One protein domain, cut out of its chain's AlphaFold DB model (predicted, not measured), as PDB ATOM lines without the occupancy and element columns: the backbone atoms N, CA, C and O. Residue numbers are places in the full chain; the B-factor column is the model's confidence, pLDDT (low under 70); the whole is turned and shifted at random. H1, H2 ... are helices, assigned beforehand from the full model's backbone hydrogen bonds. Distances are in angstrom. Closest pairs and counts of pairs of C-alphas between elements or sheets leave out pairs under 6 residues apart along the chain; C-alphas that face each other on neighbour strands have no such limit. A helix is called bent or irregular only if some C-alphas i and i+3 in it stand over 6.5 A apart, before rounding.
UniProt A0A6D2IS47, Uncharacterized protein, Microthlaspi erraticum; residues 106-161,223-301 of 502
ATOM      1  N   LEU A 106      32.038  43.876  26.763       64.50
ATOM      2  CA  LEU A 106      31.162  43.768  27.929       64.50
ATOM      3  C   LEU A 106      29.717  44.081  27.512       64.50
ATOM      4  O   LEU A 106      29.429  45.193  27.061       64.50
ATOM      5  N   ASP A 107      28.812  43.130  27.700       63.62
ATOM      6  CA  ASP A 107      27.380  43.293  27.465       63.62
ATOM      7  C   ASP A 107      26.723  43.918  28.704       63.62
ATOM      8  O   ASP A 107      26.254  43.235  29.616       63.62
ATOM      9  N   ILE A 108      26.687  45.256  28.728       65.12
ATOM     10  CA  ILE A 108      26.003  46.071  29.758       65.12
ATOM     11  C   ILE A 108      24.582  46.460  29.294       65.12
ATOM     12  O   ILE A 108      23.994  47.442  29.746       65.12
ATOM     13  N   SER A 109      24.010  45.741  28.327       57.56
ATOM     14  CA  SER A 109      22.710  46.097  27.755       57.56
ATOM     15  C   SER A 109      21.585  45.893  28.771       57.56
ATOM     16  O   SER A 109      21.296  44.755  29.144       57.56
ATOM     17  N   VAL A 110      20.927  46.988  29.157       57.75
ATOM     18  CA  VAL A 110      19.719  46.963  29.987       57.75
ATOM     19  C   VAL A 110      18.518  46.771  29.070       57.75
ATOM     20  O   VAL A 110      18.119  47.700  28.370       57.75
ATOM     21  N   SER A 111      17.989  45.552  29.018       52.62
ATOM     22  CA  SER A 111      16.910  45.163  28.102       52.62
ATOM     23  C   SER A 111      15.561  45.707  28.573       52.62
ATOM     24  O   SER A 111      14.798  46.225  27.764       52.62
ATOM     25  N   ASP A 112      15.298  45.647  29.885       59.28
ATOM     26  CA  ASP A 112      14.070  46.151  30.511       59.28
ATOM     27  C   ASP A 112      14.393  47.031  31.739       59.28
ATOM     28  O   ASP A 112      14.723  46.512  32.811       59.28
ATOM     29  N   PRO A 113      14.251  48.370  31.647       62.38
ATOM     30  CA  PRO A 113      14.585  49.288  32.740       62.38
ATOM     31  C   PRO A 113      13.867  48.961  34.057       62.38
ATOM     32  O   PRO A 113      14.459  49.029  35.128       62.38
ATOM     33  N   PHE A 114      12.595  48.560  34.002       60.53
ATOM     34  CA  PHE A 114      11.814  48.277  35.209       60.53
ATOM     35  C   PHE A 114      12.195  46.963  35.906       60.53
ATOM     36  O   PHE A 114      11.946  46.839  37.105       60.53
ATOM     37  N   SER A 115      12.798  46.007  35.194       64.69
ATOM     38  CA  SER A 115      13.149  44.691  35.740       64.69
ATOM     39  C   SER A 115      14.614  44.598  36.162       64.69
ATOM     40  O   SER A 115      14.931  43.975  37.177       64.69
ATOM     41  N   GLU A 116      15.505  45.272  35.436       67.75
ATOM     42  CA  GLU A 116      16.944  45.209  35.674       67.75
ATOM     43  C   GLU A 116      17.432  46.272  36.664       67.75
ATOM     44  O   GLU A 116      18.255  45.954  37.522       67.75
ATOM     45  N   ILE A 117      16.900  47.504  36.628       70.25
ATOM     46  CA  ILE A 117      17.323  48.580  37.548       70.25
ATOM     47  C   ILE A 117      17.189  48.163  39.023       70.25
ATOM     48  O   ILE A 117      18.142  48.373  39.771       70.25
ATOM     49  N   PRO A 118      16.088  47.538  39.486       68.75
ATOM     50  CA  PRO A 118      15.953  47.153  40.893       68.75
ATOM     51  C   PRO A 118      16.948  46.070  41.306       68.75
ATOM     52  O   PRO A 118      17.498  46.126  42.405       68.75
ATOM     53  N   ALA A 119      17.206  45.102  40.423       68.81
ATOM     54  CA  ALA A 119      18.199  44.060  40.657       68.81
ATOM     55  C   ALA A 119      19.610  44.660  40.748       68.81
ATOM     56  O   ALA A 119      20.358  44.337  41.669       68.81
ATOM     57  N   VAL A 120      19.937  45.594  39.850       73.12
ATOM     58  CA  VAL A 120      21.196  46.347  39.855       73.12
ATOM     59  C   VAL A 120      21.318  47.205  41.120       73.12
ATOM     60  O   VAL A 120      22.349  47.165  41.782       73.12
ATOM     61  N   MET A 121      20.266  47.923  41.523       73.12
ATOM     62  CA  MET A 121      20.249  48.736  42.748       73.12
ATOM     63  C   MET A 121      20.436  47.894  44.010       73.12
ATOM     64  O   MET A 121      21.207  48.278  44.887       73.12
ATOM     65  N   LEU A 122      19.747  46.755  44.115       73.00
ATOM     66  CA  LEU A 122      19.904  45.823  45.231       73.00
ATOM     67  C   LEU A 122      21.343  45.325  45.298       73.00
ATOM     68  O   LEU A 122      21.956  45.331  46.365       73.00
ATOM     69  N   LEU A 123      21.888  44.947  44.147       73.25
ATOM     70  CA  LEU A 123      23.252  44.489  44.034       73.25
ATOM     71  C   LEU A 123      24.236  45.591  44.463       73.25
ATOM     72  O   LEU A 123      25.009  45.356  45.383       73.25
ATOM     73  N   PHE A 124      24.122  46.826  43.965       72.94
ATOM     74  CA  PHE A 124      24.940  47.951  44.435       72.94
ATOM     75  C   PHE A 124      24.799  48.168  45.943       72.94
ATOM     76  O   PHE A 124      25.776  48.424  46.636       72.94
ATOM     77  N   GLN A 125      23.601  48.021  46.494       74.06
ATOM     78  CA  GLN A 125      23.358  48.260  47.909       74.06
ATOM     79  C   GLN A 125      23.996  47.206  48.835       74.06
ATOM     80  O   GLN A 125      24.244  47.497  50.011       74.06
ATOM     81  N   ILE A 126      24.225  45.989  48.337       74.38
ATOM     82  CA  ILE A 126      24.952  44.927  49.046       74.38
ATOM     83  C   ILE A 126      26.459  45.042  48.753       74.38
ATOM     84  O   ILE A 126      27.275  44.866  49.659       74.38
ATOM     85  N   CYS A 127      26.824  45.399  47.519       72.00
ATOM     86  CA  CYS A 127      28.199  45.465  47.029       72.00
ATOM     87  C   CYS A 127      28.969  46.684  47.494       72.00
ATOM     88  O   CYS A 127      30.084  46.519  47.958       72.00
ATOM     89  N   ILE A 128      28.401  47.884  47.408       74.06
ATOM     90  CA  ILE A 128      29.093  49.133  47.744       74.06
ATOM     91  C   ILE A 128      29.728  49.100  49.142       74.06
ATOM     92  O   ILE A 128      30.929  49.325  49.216       74.06
ATOM     93  N   PRO A 129      29.008  48.795  50.242       73.44
ATOM     94  CA  PRO A 129      29.629  48.818  51.568       73.44
ATOM     95  C   PRO A 129      30.742  47.774  51.699       73.44
ATOM     96  O   PRO A 129      31.773  48.046  52.300       73.44
ATOM     97  N   PHE A 130      30.549  46.602  51.092       69.06
ATOM     98  CA  PHE A 130      31.541  45.537  51.093       69.06
ATOM     99  C   PHE A 130      32.790  45.910  50.291       69.06
ATOM    100  O   PHE A 130      33.900  45.675  50.757       69.06
ATOM    101  N   ILE A 131      32.598  46.487  49.102       69.94
ATOM    102  CA  ILE A 131      33.668  46.974  48.238       69.94
ATOM    103  C   ILE A 131      34.431  48.059  48.981       69.94
ATOM    104  O   ILE A 131      35.625  47.900  49.119       69.94
ATOM    105  N   ILE A 132      33.776  49.079  49.541       71.06
ATOM    106  CA  ILE A 132      34.460  50.165  50.264       71.06
ATOM    107  C   ILE A 132      35.319  49.615  51.412       71.06
ATOM    108  O   ILE A 132      36.524  49.837  51.426       71.06
ATOM    109  N   GLU A 133      34.734  48.829  52.322       72.75
ATOM    110  CA  GLU A 133      35.434  48.330  53.518       72.75
ATOM    111  C   GLU A 133      36.665  47.469  53.176       72.75
ATOM    112  O   GLU A 133      37.729  47.584  53.795       72.75
ATOM    113  N   HIS A 134      36.543  46.609  52.163       70.00
ATOM    114  CA  HIS A 134      37.602  45.666  51.808       70.00
ATOM    115  C   HIS A 134      38.586  46.213  50.770       70.00
ATOM    116  O   HIS A 134      39.776  45.901  50.849       70.00
ATOM    117  N   TYR A 135      38.119  47.018  49.811       70.25
ATOM    118  CA  TYR A 135      38.984  47.646  48.812       70.25
ATOM    119  C   TYR A 135      39.885  48.677  49.478       70.25
ATOM    120  O   TYR A 135      41.082  48.623  49.245       70.25
ATOM    121  N   GLU A 136      39.369  49.552  50.341       67.56
ATOM    122  CA  GLU A 136      40.175  50.616  50.948       67.56
ATOM    123  C   GLU A 136      41.342  50.045  51.767       67.56
ATOM    124  O   GLU A 136      42.507  50.353  51.522       67.56
ATOM    125  N   THR A 137      41.051  49.109  52.671       68.19
ATOM    126  CA  THR A 137      42.063  48.498  53.546       68.19
ATOM    127  C   THR A 137      43.103  47.679  52.778       68.19
ATOM    128  O   THR A 137      44.294  47.691  53.104       68.19
ATOM    129  N   THR A 138      42.672  46.969  51.737       69.19
ATOM    130  CA  THR A 138      43.538  46.033  51.013       69.19
ATOM    131  C   THR A 138      44.321  46.706  49.913       69.19
ATOM    132  O   THR A 138      45.506  46.418  49.774       69.19
ATOM    133  N   ILE A 139      43.691  47.607  49.156       68.25
ATOM    134  CA  ILE A 139      44.385  48.403  48.147       68.25
ATOM    135  C   ILE A 139      45.450  49.230  48.840       68.25
ATOM    136  O   ILE A 139      46.591  49.161  48.411       68.25
ATOM    137  N   LYS A 140      45.142  49.892  49.960       66.75
ATOM    138  CA  LYS A 140      46.149  50.633  50.724       66.75
ATOM    139  C   LYS A 140      47.313  49.740  51.154       66.75
ATOM    140  O   LYS A 140      48.463  50.063  50.886       66.75
ATOM    141  N   SER A 141      47.045  48.574  51.746       68.38
ATOM    142  CA  SER A 141      48.109  47.647  52.165       68.38
ATOM    143  C   SER A 141      48.940  47.108  50.995       68.38
ATOM    144  O   SER A 141      50.161  46.989  51.117       68.38
ATOM    145  N   LEU A 142      48.301  46.770  49.876       69.88
ATOM    146  CA  LEU A 142      48.960  46.227  48.692       69.88
ATOM    147  C   LEU A 142      49.770  47.305  47.967       69.88
ATOM    148  O   LEU A 142      50.898  47.045  47.559       69.88
ATOM    149  N   LEU A 143      49.221  48.516  47.873       67.12
ATOM    150  CA  LEU A 143      49.864  49.690  47.301       67.12
ATOM    151  C   LEU A 143      51.070  50.090  48.157       67.12
ATOM    152  O   LEU A 143      52.163  50.203  47.619       67.12
ATOM    153  N   CYS A 144      50.937  50.159  49.488       66.31
ATOM    154  CA  CYS A 144      52.071  50.373  50.393       66.31
ATOM    155  C   CYS A 144      53.146  49.286  50.244       66.31
ATOM    156  O   CYS A 144      54.330  49.605  50.184       66.31
ATOM    157  N   CYS A 145      52.767  48.005  50.160       67.06
ATOM    158  CA  CYS A 145      53.725  46.908  49.984       67.06
ATOM    159  C   CYS A 145      54.461  47.006  48.639       67.06
ATOM    160  O   CYS A 145      55.676  46.817  48.575       67.06
ATOM    161  N   TRP A 146      53.736  47.365  47.581       69.12
ATOM    162  CA  TRP A 146      54.278  47.553  46.244       69.12
ATOM    163  C   TRP A 146      55.210  48.773  46.169       69.12
ATOM    164  O   TRP A 146      56.349  48.625  45.728       69.12
ATOM    165  N   PHE A 147      54.801  49.934  46.694       65.94
ATOM    166  CA  PHE A 147      55.661  51.119  46.791       65.94
ATOM    167  C   PHE A 147      56.895  50.844  47.652       65.94
ATOM    168  O   PHE A 147      57.991  51.210  47.258       65.94
ATOM    169  N   THR A 148      56.763  50.109  48.760       64.88
ATOM    170  CA  THR A 148      57.920  49.689  49.569       64.88
ATOM    171  C   THR A 148      58.883  48.823  48.756       64.88
ATOM    172  O   THR A 148      60.088  49.059  48.777       64.88
ATOM    173  N   GLY A 149      58.369  47.851  47.995       65.69
ATOM    174  CA  GLY A 149      59.187  46.986  47.143       65.69
ATOM    175  C   GLY A 149      59.882  47.737  46.006       65.69
ATOM    176  O   GLY A 149      61.051  47.482  45.716       65.69
ATOM    177  N   VAL A 150      59.195  48.697  45.386       65.69
ATOM    178  CA  VAL A 150      59.728  49.491  44.273       65.69
ATOM    179  C   VAL A 150      60.693  50.574  44.756       65.69
ATOM    180  O   VAL A 150      61.772  50.720  44.186       65.69
ATOM    181  N   SER A 151      60.401  51.254  45.863       63.44
ATOM    182  CA  SER A 151      61.345  52.166  46.516       63.44
ATOM    183  C   SER A 151      62.600  51.441  47.003       63.44
ATOM    184  O   SER A 151      63.690  52.007  46.918       63.44
ATOM    185  N   TRP A 152      62.474  50.186  47.456       66.69
ATOM    186  CA  TRP A 152      63.612  49.343  47.827       66.69
ATOM    187  C   TRP A 152      64.458  48.944  46.611       66.69
ATOM    188  O   TRP A 152      65.680  49.060  46.657       66.69
ATOM    189  N   ALA A 153      63.827  48.558  45.495       64.75
ATOM    190  CA  ALA A 153      64.528  48.188  44.263       64.75
ATOM    191  C   ALA A 153      65.324  49.352  43.636       64.75
ATOM    192  O   ALA A 153      66.350  49.119  43.000       64.75
ATOM    193  N   PHE A 154      64.871  50.595  43.826       62.59
ATOM    194  CA  PHE A 154      65.514  51.795  43.279       62.59
ATOM    195  C   PHE A 154      66.374  52.577  44.288       62.59
ATOM    196  O   PHE A 154      67.025  53.546  43.900       62.59
ATOM    197  N   GLY A 155      66.415  52.165  45.563       58.41
ATOM    198  CA  GLY A 155      67.238  52.799  46.601       58.41
ATOM    199  C   GLY A 155      66.768  54.194  47.043       58.41
ATOM    200  O   GLY A 155      67.572  54.960  47.563       58.41
ATOM    201  N   LEU A 156      65.487  54.536  46.839       61.03
ATOM    202  CA  LEU A 156      64.878  55.830  47.211       61.03
ATOM    203  C   LEU A 156      63.923  55.724  48.423       61.03
ATOM    204  O   LEU A 156      63.057  56.579  48.624       61.03
ATOM    205  N   THR A 157      64.063  54.679  49.245       58.03
ATOM    206  CA  THR A 157      63.211  54.419  50.424       58.03
ATOM    207  C   THR A 157      63.097  55.609  51.377       58.03
ATOM    208  O   THR A 157      61.999  55.881  51.849       58.03
ATOM    209  N   ASP A 158      64.178  56.362  51.597       54.75
ATOM    210  CA  ASP A 158      64.191  57.508  52.520       54.75
ATOM    211  C   ASP A 158      63.561  58.796  51.948       54.75
ATOM    212  O   ASP A 158      63.339  59.751  52.693       54.75
ATOM    213  N   TYR A 159      63.275  58.854  50.640       55.62
ATOM    214  CA  TYR A 159      62.742  60.057  49.979       55.62
ATOM    215  C   TYR A 159      61.223  59.998  49.745       55.62
ATOM    216  O   TYR A 159      60.546  61.024  49.834       55.62
ATOM    217  N   LEU A 160      60.684  58.805  49.462       54.25
ATOM    218  CA  LEU A 160      59.279  58.593  49.077       54.25
ATOM    219  C   LEU A 160      58.357  58.164  50.227       54.25
ATOM    220  O   LEU A 160      57.172  58.490  50.180       54.25
ATOM    221  N   LEU A 161      58.871  57.447  51.234       54.94
ATOM    222  CA  LEU A 161      58.076  56.913  52.345       54.94
ATOM    223  C   LEU A 161      58.244  57.777  53.611       54.94
ATOM    224  O   LEU A 161      59.373  58.139  53.954       54.94
ATOM    225  N   PHE A 223      70.000  60.907  38.336       70.62
ATOM    226  CA  PHE A 223      69.045  60.974  39.436       70.62
ATOM    227  C   PHE A 223      67.636  61.339  38.945       70.62
ATOM    228  O   PHE A 223      66.672  60.635  39.253       70.62
ATOM    229  N   VAL A 224      67.515  62.362  38.094       74.06
ATOM    230  CA  VAL A 224      66.247  62.766  37.468       74.06
ATOM    231  C   VAL A 224      65.694  61.651  36.576       74.06
ATOM    232  O   VAL A 224      64.512  61.321  36.669       74.06
ATOM    233  N   ALA A 225      66.534  60.993  35.774       72.00
ATOM    234  CA  ALA A 225      66.132  59.861  34.941       72.00
ATOM    235  C   ALA A 225      65.620  58.679  35.778       72.00
ATOM    236  O   ALA A 225      64.632  58.048  35.401       72.00
ATOM    237  N   ARG A 226      66.230  58.402  36.941       74.50
ATOM    238  CA  ARG A 226      65.741  57.384  37.886       74.50
ATOM    239  C   ARG A 226      64.376  57.748  38.459       74.50
ATOM    240  O   ARG A 226      63.534  56.863  38.553       74.50
ATOM    241  N   ILE A 227      64.133  59.016  38.788       71.50
ATOM    242  CA  ILE A 227      62.826  59.482  39.275       71.50
ATOM    243  C   ILE A 227      61.761  59.377  38.176       71.50
ATOM    244  O   ILE A 227      60.679  58.854  38.431       71.50
ATOM    245  N   ILE A 228      62.064  59.808  36.949       71.56
ATOM    246  CA  ILE A 228      61.134  59.709  35.810       71.56
ATOM    247  C   ILE A 228      60.822  58.240  35.497       71.56
ATOM    248  O   ILE A 228      59.661  57.883  35.298       71.56
ATOM    249  N   LEU A 229      61.838  57.374  35.489       74.31
ATOM    250  CA  LEU A 229      61.670  55.939  35.263       74.31
ATOM    251  C   LEU A 229      60.854  55.285  36.384       74.31
ATOM    252  O   LEU A 229      59.968  54.484  36.100       74.31
ATOM    253  N   LEU A 230      61.116  55.645  37.640       71.81
ATOM    254  CA  LEU A 230      60.361  55.175  38.799       71.81
ATOM    255  C   LEU A 230      58.891  55.579  38.695       71.81
ATOM    256  O   LEU A 230      58.012  54.744  38.890       71.81
ATOM    257  N   LEU A 231      58.634  56.841  38.350       69.44
ATOM    258  CA  LEU A 231      57.291  57.362  38.155       69.44
ATOM    259  C   LEU A 231      56.592  56.586  37.033       69.44
ATOM    260  O   LEU A 231      55.494  56.086  37.240       69.44
ATOM    261  N   LEU A 232      57.245  56.388  35.885       70.00
ATOM    262  CA  LEU A 232      56.693  55.622  34.764       70.00
ATOM    263  C   LEU A 232      56.381  54.170  35.155       70.00
ATOM    264  O   LEU A 232      55.298  53.673  34.852       70.00
ATOM    265  N   VAL A 233      57.288  53.492  35.861       71.81
ATOM    266  CA  VAL A 233      57.066  52.123  36.355       71.81
ATOM    267  C   VAL A 233      55.916  52.086  37.363       71.81
ATOM    268  O   VAL A 233      55.089  51.173  37.306       71.81
ATOM    269  N   ALA A 234      55.806  53.086  38.238       71.19
ATOM    270  CA  ALA A 234      54.688  53.221  39.165       71.19
ATOM    271  C   ALA A 234      53.354  53.431  38.457       71.19
ATOM    272  O   ALA A 234      52.366  52.781  38.787       71.19
ATOM    273  N   TRP A 235      53.339  54.247  37.410       70.50
ATOM    274  CA  TRP A 235      52.160  54.433  36.577       70.50
ATOM    275  C   TRP A 235      51.748  53.149  35.857       70.50
ATOM    276  O   TRP A 235      50.580  52.771  35.902       70.50
ATOM    277  N   VAL A 236      52.689  52.444  35.225       73.12
ATOM    278  CA  VAL A 236      52.397  51.209  34.475       73.12
ATOM    279  C   VAL A 236      51.876  50.105  35.395       73.12
ATOM    280  O   VAL A 236      50.939  49.388  35.048       73.12
ATOM    281  N   THR A 237      52.455  49.963  36.582       72.56
ATOM    282  CA  THR A 237      52.027  48.961  37.568       72.56
ATOM    283  C   THR A 237      50.693  49.314  38.216       72.56
ATOM    284  O   THR A 237      49.864  48.420  38.376       72.56
ATOM    285  N   LEU A 238      50.428  50.592  38.508       71.06
ATOM    286  CA  LEU A 238      49.117  51.062  38.956       71.06
ATOM    287  C   LEU A 238      48.045  50.795  37.893       71.06
ATOM    288  O   LEU A 238      46.946  50.340  38.212       71.06
ATOM    289  N   LEU A 239      48.369  51.029  36.622       72.06
ATOM    290  CA  LEU A 239      47.478  50.750  35.503       72.06
ATOM    291  C   LEU A 239      47.197  49.247  35.368       72.06
ATOM    292  O   LEU A 239      46.045  48.840  35.226       72.06
ATOM    293  N   LEU A 240      48.233  48.410  35.476       75.94
ATOM    294  CA  LEU A 240      48.098  46.954  35.440       75.94
ATOM    295  C   LEU A 240      47.297  46.421  36.639       75.94
ATOM    296  O   LEU A 240      46.500  45.496  36.485       75.94
ATOM    297  N   PHE A 241      47.474  47.018  37.817       75.94
ATOM    298  CA  PHE A 241      46.714  46.681  39.014       75.94
ATOM    299  C   PHE A 241      45.226  47.016  38.853       75.94
ATOM    300  O   PHE A 241      44.383  46.146  39.066       75.94
ATOM    301  N   ASN A 242      44.902  48.230  38.395       73.12
ATOM    302  CA  ASN A 242      43.524  48.636  38.095       73.12
ATOM    303  C   ASN A 242      42.871  47.708  37.061       73.12
ATOM    304  O   ASN A 242      41.739  47.260  37.247       73.12
ATOM    305  N   LEU A 243      43.611  47.346  36.010       77.81
ATOM    306  CA  LEU A 243      43.153  46.385  35.013       77.81
ATOM    307  C   LEU A 243      42.872  45.008  35.635       77.81
ATOM    308  O   LEU A 243      41.816  44.420  35.395       77.81
ATOM    309  N   GLY A 244      43.786  44.502  36.466       80.12
ATOM    310  CA  GLY A 244      43.627  43.233  37.176       80.12
ATOM    311  C   GLY A 244      42.399  43.214  38.091       80.12
ATOM    312  O   GLY A 244      41.648  42.239  38.084       80.12
ATOM    313  N   MET A 245      42.142  44.313  38.805       76.12
ATOM    314  CA  MET A 245      40.988  44.468  39.699       76.12
ATOM    315  C   MET A 245      39.637  44.428  38.974       76.12
ATOM    316  O   MET A 245      38.625  44.132  39.606       76.12
ATOM    317  N   ILE A 246      39.599  44.686  37.664       77.31
ATOM    318  CA  ILE A 246      38.382  44.580  36.850       77.31
ATOM    319  C   ILE A 246      38.325  43.220  36.146       77.31
ATOM    320  O   ILE A 246      37.330  42.500  36.249       77.31
ATOM    321  N   VAL A 247      39.398  42.831  35.455       82.38
ATOM    322  CA  VAL A 247      39.422  41.630  34.605       82.38
ATOM    323  C   VAL A 247      39.328  40.344  35.428       82.38
ATOM    324  O   VAL A 247      38.588  39.434  35.046       82.38
ATOM    325  N   VAL A 248      40.032  40.256  36.564       84.50
ATOM    326  CA  VAL A 248      40.040  39.039  37.392       84.50
ATOM    327  C   VAL A 248      38.633  38.741  37.928       84.50
ATOM    328  O   VAL A 248      38.134  37.648  37.641       84.50
ATOM    329  N   PRO A 249      37.921  39.677  38.586       86.12
ATOM    330  CA  PRO A 249      36.540  39.443  38.992       86.12
ATOM    331  C   PRO A 249      35.595  39.107  37.840       86.12
ATOM    332  O   PRO A 249      34.866  38.124  37.940       86.12
ATOM    333  N   VAL A 250      35.625  39.843  36.721       83.88
ATOM    334  CA  VAL A 250      34.742  39.545  35.574       83.88
ATOM    335  C   VAL A 250      34.970  38.123  35.059       83.88
ATOM    336  O   VAL A 250      34.007  37.393  34.820       83.88
ATOM    337  N   SER A 251      36.229  37.699  34.933       84.31
ATOM    338  CA  SER A 251      36.568  36.352  34.459       84.31
ATOM    339  C   SER A 251      36.065  35.255  35.406       84.31
ATOM    340  O   SER A 251      35.457  34.285  34.951       84.31
ATOM    341  N   ILE A 252      36.230  35.443  36.722       86.38
ATOM    342  CA  ILE A 252      35.729  34.526  37.754       86.38
ATOM    343  C   ILE A 252      34.201  34.484  37.721       86.38
ATOM    344  O   ILE A 252      33.612  33.408  37.753       86.38
ATOM    345  N   GLY A 253      33.547  35.640  37.615       83.50
ATOM    346  CA  GLY A 253      32.096  35.747  37.536       83.50
ATOM    347  C   GLY A 253      31.512  35.020  36.332       83.50
ATOM    348  O   GLY A 253      30.572  34.242  36.478       83.50
ATOM    349  N   ARG A 254      32.103  35.211  35.148       81.12
ATOM    350  CA  ARG A 254      31.706  34.500  33.925       81.12
ATOM    351  C   ARG A 254      31.932  32.995  34.038       81.12
ATOM    352  O   ARG A 254      31.062  32.229  33.633       81.12
ATOM    353  N   ALA A 255      33.056  32.569  34.617       82.56
ATOM    354  CA  ALA A 255      33.344  31.155  34.861       82.56
ATOM    355  C   ALA A 255      32.353  30.522  35.852       82.56
ATOM    356  O   ALA A 255      31.914  29.391  35.663       82.56
ATOM    357  N   LEU A 256      31.948  31.259  36.890       81.12
ATOM    358  CA  LEU A 256      30.900  30.819  37.808       81.12
ATOM    359  C   LEU A 256      29.562  30.700  37.078       81.12
ATOM    360  O   LEU A 256      28.914  29.664  37.172       81.12
ATOM    361  N   PHE A 257      29.170  31.702  36.291       74.94
ATOM    362  CA  PHE A 257      27.930  31.650  35.517       74.94
ATOM    363  C   PHE A 257      27.894  30.513  34.496       74.94
ATOM    364  O   PHE A 257      26.841  29.901  34.329       74.94
ATOM    365  N   SER A 258      29.020  30.194  33.853       74.88
ATOM    366  CA  SER A 258      29.118  29.066  32.921       74.88
ATOM    367  C   SER A 258      29.190  27.704  33.616       74.88
ATOM    368  O   SER A 258      28.818  26.702  33.009       74.88
ATOM    369  N   ALA A 259      29.595  27.648  34.889       72.56
ATOM    370  CA  ALA A 259      29.560  26.438  35.714       72.56
ATOM    371  C   ALA A 259      28.183  26.183  36.370       72.56
ATOM    372  O   ALA A 259      27.823  25.040  36.651       72.56
ATOM    373  N   ILE A 260      27.387  27.236  36.585       66.50
ATOM    374  CA  ILE A 260      26.046  27.210  37.196       66.50
ATOM    375  C   ILE A 260      24.870  26.678  36.315       66.50
ATOM    376  O   ILE A 260      23.815  26.412  36.899       66.50
ATOM    377  N   PRO A 261      24.953  26.395  34.989       54.78
ATOM    378  CA  PRO A 261      23.825  25.866  34.197       54.78
ATOM    379  C   PRO A 261      23.301  24.474  34.606       54.78
ATOM    380  O   PRO A 261      22.383  23.959  33.978       54.78
ATOM    381  N   ILE A 262      23.846  23.851  35.655       52.88
ATOM    382  CA  ILE A 262      23.322  22.608  36.251       52.88
ATOM    383  C   ILE A 262      22.098  22.892  37.154       52.88
ATOM    384  O   ILE A 262      21.355  21.976  37.506       52.88
ATOM    385  N   LEU A 263      21.844  24.156  37.518       46.41
ATOM    386  CA  LEU A 263      20.686  24.549  38.326       46.41
ATOM    387  C   LEU A 263      19.511  25.014  37.434       46.41
ATOM    388  O   LEU A 263      19.670  25.955  36.660       46.41
ATOM    389  N   PRO A 264      18.301  24.434  37.572       43.38
ATOM    390  CA  PRO A 264      17.147  24.644  36.677       43.38
ATOM    391  C   PRO A 264      16.493  26.043  36.734       43.38
ATOM    392  O   PRO A 264      15.381  26.223  36.246       43.38
ATOM    393  N   ILE A 265      17.147  27.042  37.335       48.59
ATOM    394  CA  ILE A 265      16.572  28.364  37.649       48.59
ATOM    395  C   ILE A 265      17.053  29.454  36.665       48.59
ATOM    396  O   ILE A 265      16.453  30.519  36.584       48.59
ATOM    397  N   THR A 266      18.104  29.204  35.876       45.69
ATOM    398  CA  THR A 266      18.785  30.240  35.067       45.69
ATOM    399  C   THR A 266      18.501  30.184  33.564       45.69
ATOM    400  O   THR A 266      19.087  30.957  32.807       45.69
ATOM    401  N   HIS A 267      17.579  29.329  33.108       38.84
ATOM    402  CA  HIS A 267      17.225  29.177  31.691       38.84
ATOM    403  C   HIS A 267      16.401  30.385  31.184       38.84
ATOM    404  O   HIS A 267      15.205  30.284  30.932       38.84
ATOM    405  N   GLY A 268      17.024  31.562  31.083       44.53
ATOM    406  CA  GLY A 268      16.380  32.775  30.564       44.53
ATOM    407  C   GLY A 268      16.983  34.109  31.006       44.53
ATOM    408  O   GLY A 268      16.632  35.134  30.427       44.53
ATOM    409  N   ILE A 269      17.893  34.135  31.987       52.44
ATOM    410  CA  ILE A 269      18.555  35.384  32.390       52.44
ATOM    411  C   ILE A 269      19.724  35.620  31.432       52.44
ATOM    412  O   ILE A 269      20.723  34.905  31.488       52.44
ATOM    413  N   LYS A 270      19.615  36.614  30.541       56.03
ATOM    414  CA  LYS A 270      20.790  37.131  29.827       56.03
ATOM    415  C   LYS A 270      21.777  37.637  30.882       56.03
ATOM    416  O   LYS A 270      21.453  38.555  31.632       56.03
ATOM    417  N   CYS A 271      22.945  37.006  30.983       56.25
ATOM    418  CA  CYS A 271      23.998  37.450  31.891       56.25
ATOM    419  C   CYS A 271      24.500  38.821  31.443       56.25
ATOM    420  O   CYS A 271      25.301  38.913  30.521       56.25
ATOM    421  N   ASN A 272      24.033  39.874  32.106       72.19
ATOM    422  CA  ASN A 272      24.680  41.175  32.035       72.19
ATOM    423  C   ASN A 272      26.013  41.075  32.798       72.19
ATOM    424  O   ASN A 272      26.061  40.595  33.938       72.19
ATOM    425  N   ASP A 273      27.099  41.500  32.157       74.88
ATOM    426  CA  ASP A 273      28.460  41.387  32.692       74.88
ATOM    427  C   ASP A 273      28.669  42.152  33.996       74.88
ATOM    428  O   ASP A 273      29.563  41.826  34.779       74.88
ATOM    429  N   LEU A 274      27.795  43.116  34.278       74.69
ATOM    430  CA  LEU A 274      27.743  43.790  35.563       74.69
ATOM    431  C   LEU A 274      27.498  42.780  36.697       74.69
ATOM    432  O   LEU A 274      28.236  42.775  37.677       74.69
ATOM    433  N   PHE A 275      26.549  41.849  36.553       76.00
ATOM    434  CA  PHE A 275      26.329  40.805  37.564       76.00
ATOM    435  C   PHE A 275      27.534  39.869  37.694       76.00
ATOM    436  O   PHE A 275      27.864  39.452  38.806       76.00
ATOM    437  N   ALA A 276      28.206  39.560  36.579       80.62
ATOM    438  CA  ALA A 276      29.413  38.739  36.586       80.62
ATOM    439  C   ALA A 276      30.536  39.417  37.375       80.62
ATOM    440  O   ALA A 276      31.122  38.778  38.246       80.62
ATOM    441  N   PHE A 277      30.771  40.713  37.160       82.38
ATOM    442  CA  PHE A 277      31.753  41.480  37.924       82.38
ATOM    443  C   PHE A 277      31.523  41.356  39.435       82.38
ATOM    444  O   PHE A 277      32.412  40.921  40.160       82.38
ATOM    445  N   PHE A 278      30.318  41.664  39.917       81.00
ATOM    446  CA  PHE A 278      30.056  41.685  41.357       81.00
ATOM    447  C   PHE A 278      30.119  40.304  42.010       81.00
ATOM    448  O   PHE A 278      30.733  40.158  43.068       81.00
ATOM    449  N   ILE A 279      29.533  39.279  41.385       82.06
ATOM    450  CA  ILE A 279      29.619  37.899  41.885       82.06
ATOM    451  C   ILE A 279      31.076  37.431  41.899       82.06
ATOM    452  O   ILE A 279      31.525  36.820  42.870       82.06
ATOM    453  N   GLY A 280      31.827  37.768  40.851       85.50
ATOM    454  CA  GLY A 280      33.252  37.501  40.756       85.50
ATOM    455  C   GLY A 280      34.060  38.170  41.864       85.50
ATOM    456  O   GLY A 280      34.881  37.505  42.490       85.50
ATOM    457  N   THR A 281      33.784  39.440  42.176       83.19
ATOM    458  CA  THR A 281      34.466  40.184  43.247       83.19
ATOM    459  C   THR A 281      34.209  39.548  44.609       83.19
ATOM    460  O   THR A 281      35.144  39.357  45.386       83.19
ATOM    461  N   TYR A 282      32.969  39.136  44.895       84.31
ATOM    462  CA  TYR A 282      32.661  38.415  46.131       84.31
ATOM    463  C   TYR A 282      33.375  37.076  46.230       84.31
ATOM    464  O   TYR A 282      33.908  36.745  47.290       84.31
ATOM    465  N   ALA A 283      33.372  36.294  45.151       85.62
ATOM    466  CA  ALA A 283      34.025  34.993  45.126       85.62
ATOM    467  C   ALA A 283      35.544  35.134  45.298       85.62
ATOM    468  O   ALA A 283      36.138  34.431  46.115       85.62
ATOM    469  N   PHE A 284      36.151  36.087  44.587       85.81
ATOM    470  CA  PHE A 284      37.568  36.418  44.692       85.81
ATOM    471  C   PHE A 284      37.940  36.805  46.124       85.81
ATOM    472  O   PHE A 284      38.840  36.209  46.717       85.81
ATOM    473  N   TRP A 285      37.188  37.731  46.720       83.06
ATOM    474  CA  TRP A 285      37.459  38.203  48.070       83.06
ATOM    475  C   TRP A 285      37.249  37.123  49.134       83.06
ATOM    476  O   TRP A 285      38.106  36.909  49.988       83.06
ATOM    477  N   THR A 286      36.145  36.378  49.050       82.06
ATOM    478  CA  THR A 286      35.848  35.267  49.971       82.06
ATOM    479  C   THR A 286      36.935  34.199  49.910       82.06
ATOM    480  O   THR A 286      37.314  33.650  50.942       82.06
ATOM    481  N   SER A 287      37.476  33.934  48.718       84.69
ATOM    482  CA  SER A 287      38.599  33.016  48.533       84.69
ATOM    483  C   SER A 287      39.873  33.538  49.207       84.69
ATOM    484  O   SER A 287      40.507  32.800  49.958       84.69
ATOM    485  N   ILE A 288      40.209  34.824  49.036       84.31
ATOM    486  CA  ILE A 288      41.374  35.448  49.687       84.31
ATOM    487  C   ILE A 288      41.229  35.434  51.210       84.31
ATOM    488  O   ILE A 288      42.131  34.974  51.912       84.31
ATOM    489  N   SER A 289      40.103  35.910  51.741       81.44
ATOM    490  CA  SER A 289      39.846  35.919  53.183       81.44
ATOM    491  C   SER A 289      39.822  34.505  53.755       81.44
ATOM    492  O   SER A 289      40.421  34.259  54.801       81.44
ATOM    493  N   GLY A 290      39.190  33.559  53.055       82.25
ATOM    494  CA  GLY A 290      39.152  32.152  53.437       82.25
ATOM    495  C   GLY A 290      40.543  31.522  53.468       82.25
ATOM    496  O   GLY A 290      40.882  30.848  54.438       82.25
ATOM    497  N   ALA A 291      41.377  31.792  52.461       84.06
ATOM    498  CA  ALA A 291      42.752  31.312  52.399       84.06
ATOM    499  C   ALA A 291      43.618  31.909  53.517       84.06
ATOM    500  O   ALA A 291      44.299  31.160  54.215       84.06
ATOM    501  N   ARG A 292      43.555  33.229  53.750       82.38
ATOM    502  CA  ARG A 292      44.287  33.890  54.849       82.38
ATOM    503  C   ARG A 292      43.890  33.313  56.205       82.38
ATOM    504  O   ARG A 292      44.762  32.934  56.984       82.38
ATOM    505  N   TYR A 293      42.587  33.176  56.444       79.81
ATOM    506  CA  TYR A 293      42.061  32.603  57.679       79.81
ATOM    507  C   TYR A 293      42.494  31.144  57.860       79.81
ATOM    508  O   TYR A 293      42.901  30.748  58.950       79.81
ATOM    509  N   ALA A 294      42.459  30.346  56.788       78.62
ATOM    510  CA  ALA A 294      42.912  28.960  56.817       78.62
ATOM    511  C   ALA A 294      44.413  28.853  57.131       78.62
ATOM    512  O   ALA A 294      44.789  28.061  57.993       78.62
ATOM    513  N   ILE A 295      45.261  29.664  56.494       80.38
ATOM    514  CA  ILE A 295      46.719  29.661  56.704       80.38
ATOM    515  C   ILE A 295      47.063  30.048  58.147       80.38
ATOM    516  O   ILE A 295      47.831  29.352  58.813       80.38
ATOM    517  N   GLU A 296      46.464  31.122  58.657       78.31
ATOM    518  CA  GLU A 296      46.705  31.601  60.019       78.31
ATOM    519  C   GLU A 296      46.284  30.563  61.071       78.31
ATOM    520  O   GLU A 296      46.999  30.316  62.046       78.31
ATOM    521  N   HIS A 297      45.164  29.870  60.850       69.69
ATOM    522  CA  HIS A 297      44.655  28.901  61.817       69.69
ATOM    523  C   HIS A 297      45.276  27.503  61.721       69.69
ATOM    524  O   HIS A 297      45.399  26.832  62.751       69.69
ATOM    525  N   VAL A 298      45.698  27.066  60.529       74.31
ATOM    526  CA  VAL A 298      46.500  25.842  60.357       74.31
ATOM    527  C   VAL A 298      47.822  25.984  61.112       74.31
ATOM    528  O   VAL A 298      48.217  25.063  61.829       74.31
ATOM    529  N   ASN A 299      48.440  27.167  61.066       72.31
ATOM    530  CA  ASN A 299      49.648  27.465  61.834       72.31
ATOM    531  C   ASN A 299      49.407  27.517  63.356       72.31
ATOM    532  O   ASN A 299      50.305  27.196  64.131       72.31
ATOM    533  N   SER A 300      48.189  27.841  63.807       70.00
ATOM    534  CA  SER A 300      47.854  27.981  65.234       70.00
ATOM    535  C   SER A 300      47.410  26.676  65.939       70.00
ATOM    536  O   SER A 300      47.084  26.696  67.124       70.00
ATOM    537  N   LYS A 301      47.378  25.517  65.249       64.94
ATOM    538  CA  LYS A 301      46.997  24.180  65.794       64.94
ATOM    539  C   LYS A 301      45.674  24.131  66.595       64.94
ATOM    540  O   LYS A 301      45.477  23.244  67.425       64.94
TER     541      LYS A 301
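This is residues 106 to 161 and 223 to 301 of the 502 residues of an uncharacterized protein of Microthlaspi erraticum (UniProt A0A6D2IS47). Two long helices, H1b and H3, meet near residues 147 to 154 and 226 to 234 as a V; H4 crosses H3, and its residues 286 to 299 stick out. The printed part has 135 residues with four named helices, H1 to H4 in order, and no named strand. It is all helix and loose, radius of gyration of the C-alphas 19.8 A, spanning 61 by 45 by 25 A.

Start at H1, residues 113 to 154, one helix by its hydrogen bonds but bent: C-alphas 126 and 129 are 6.6 A apart, between arms H1a, 113 to 126, and H1b, 129 to 154. H2, residues 157 to 160, only just touches H1b, only at the corner, with 3 pairs of C-alphas within 8 A; the closest, Ser 151 and Thr 157, are 4.9 A apart. H3, residues 223 to 262, touches H1b at a steep tilt of 38 degrees, opposite ways; their closest C-alphas, Phe 154 and Leu 230, are 7.6 A apart. H4, residues 273 to 299, touches H3 about perpendicular, at 78 degrees; their closest C-alphas, Gly 253 and Gly 280, are 3.8 A apart. Every O i to N i+4 pair is within hydrogen-bond range in H4, against 8 of 10 in H1a, 21 of 22 in H1b and 33 of 36 in H3; H2 is too short for one.

Find C-alpha 113 at (14.585, 49.288, 32.740), where H1a begins. H1b is 37.0 A long and H3 59.8 A, irregular at C-alphas 259 and 262, 7.3 A apart; H4 runs 38.6 A to C-alpha 299 at (49.648, 27.465, 61.834).

Residues 162 to 222 are cut out, with 17.4 A between C-alphas 161 and 223. Mean pLDDT of the printed part is 70.4; residues 136 to 161 and 260 to 271 are among those under 70.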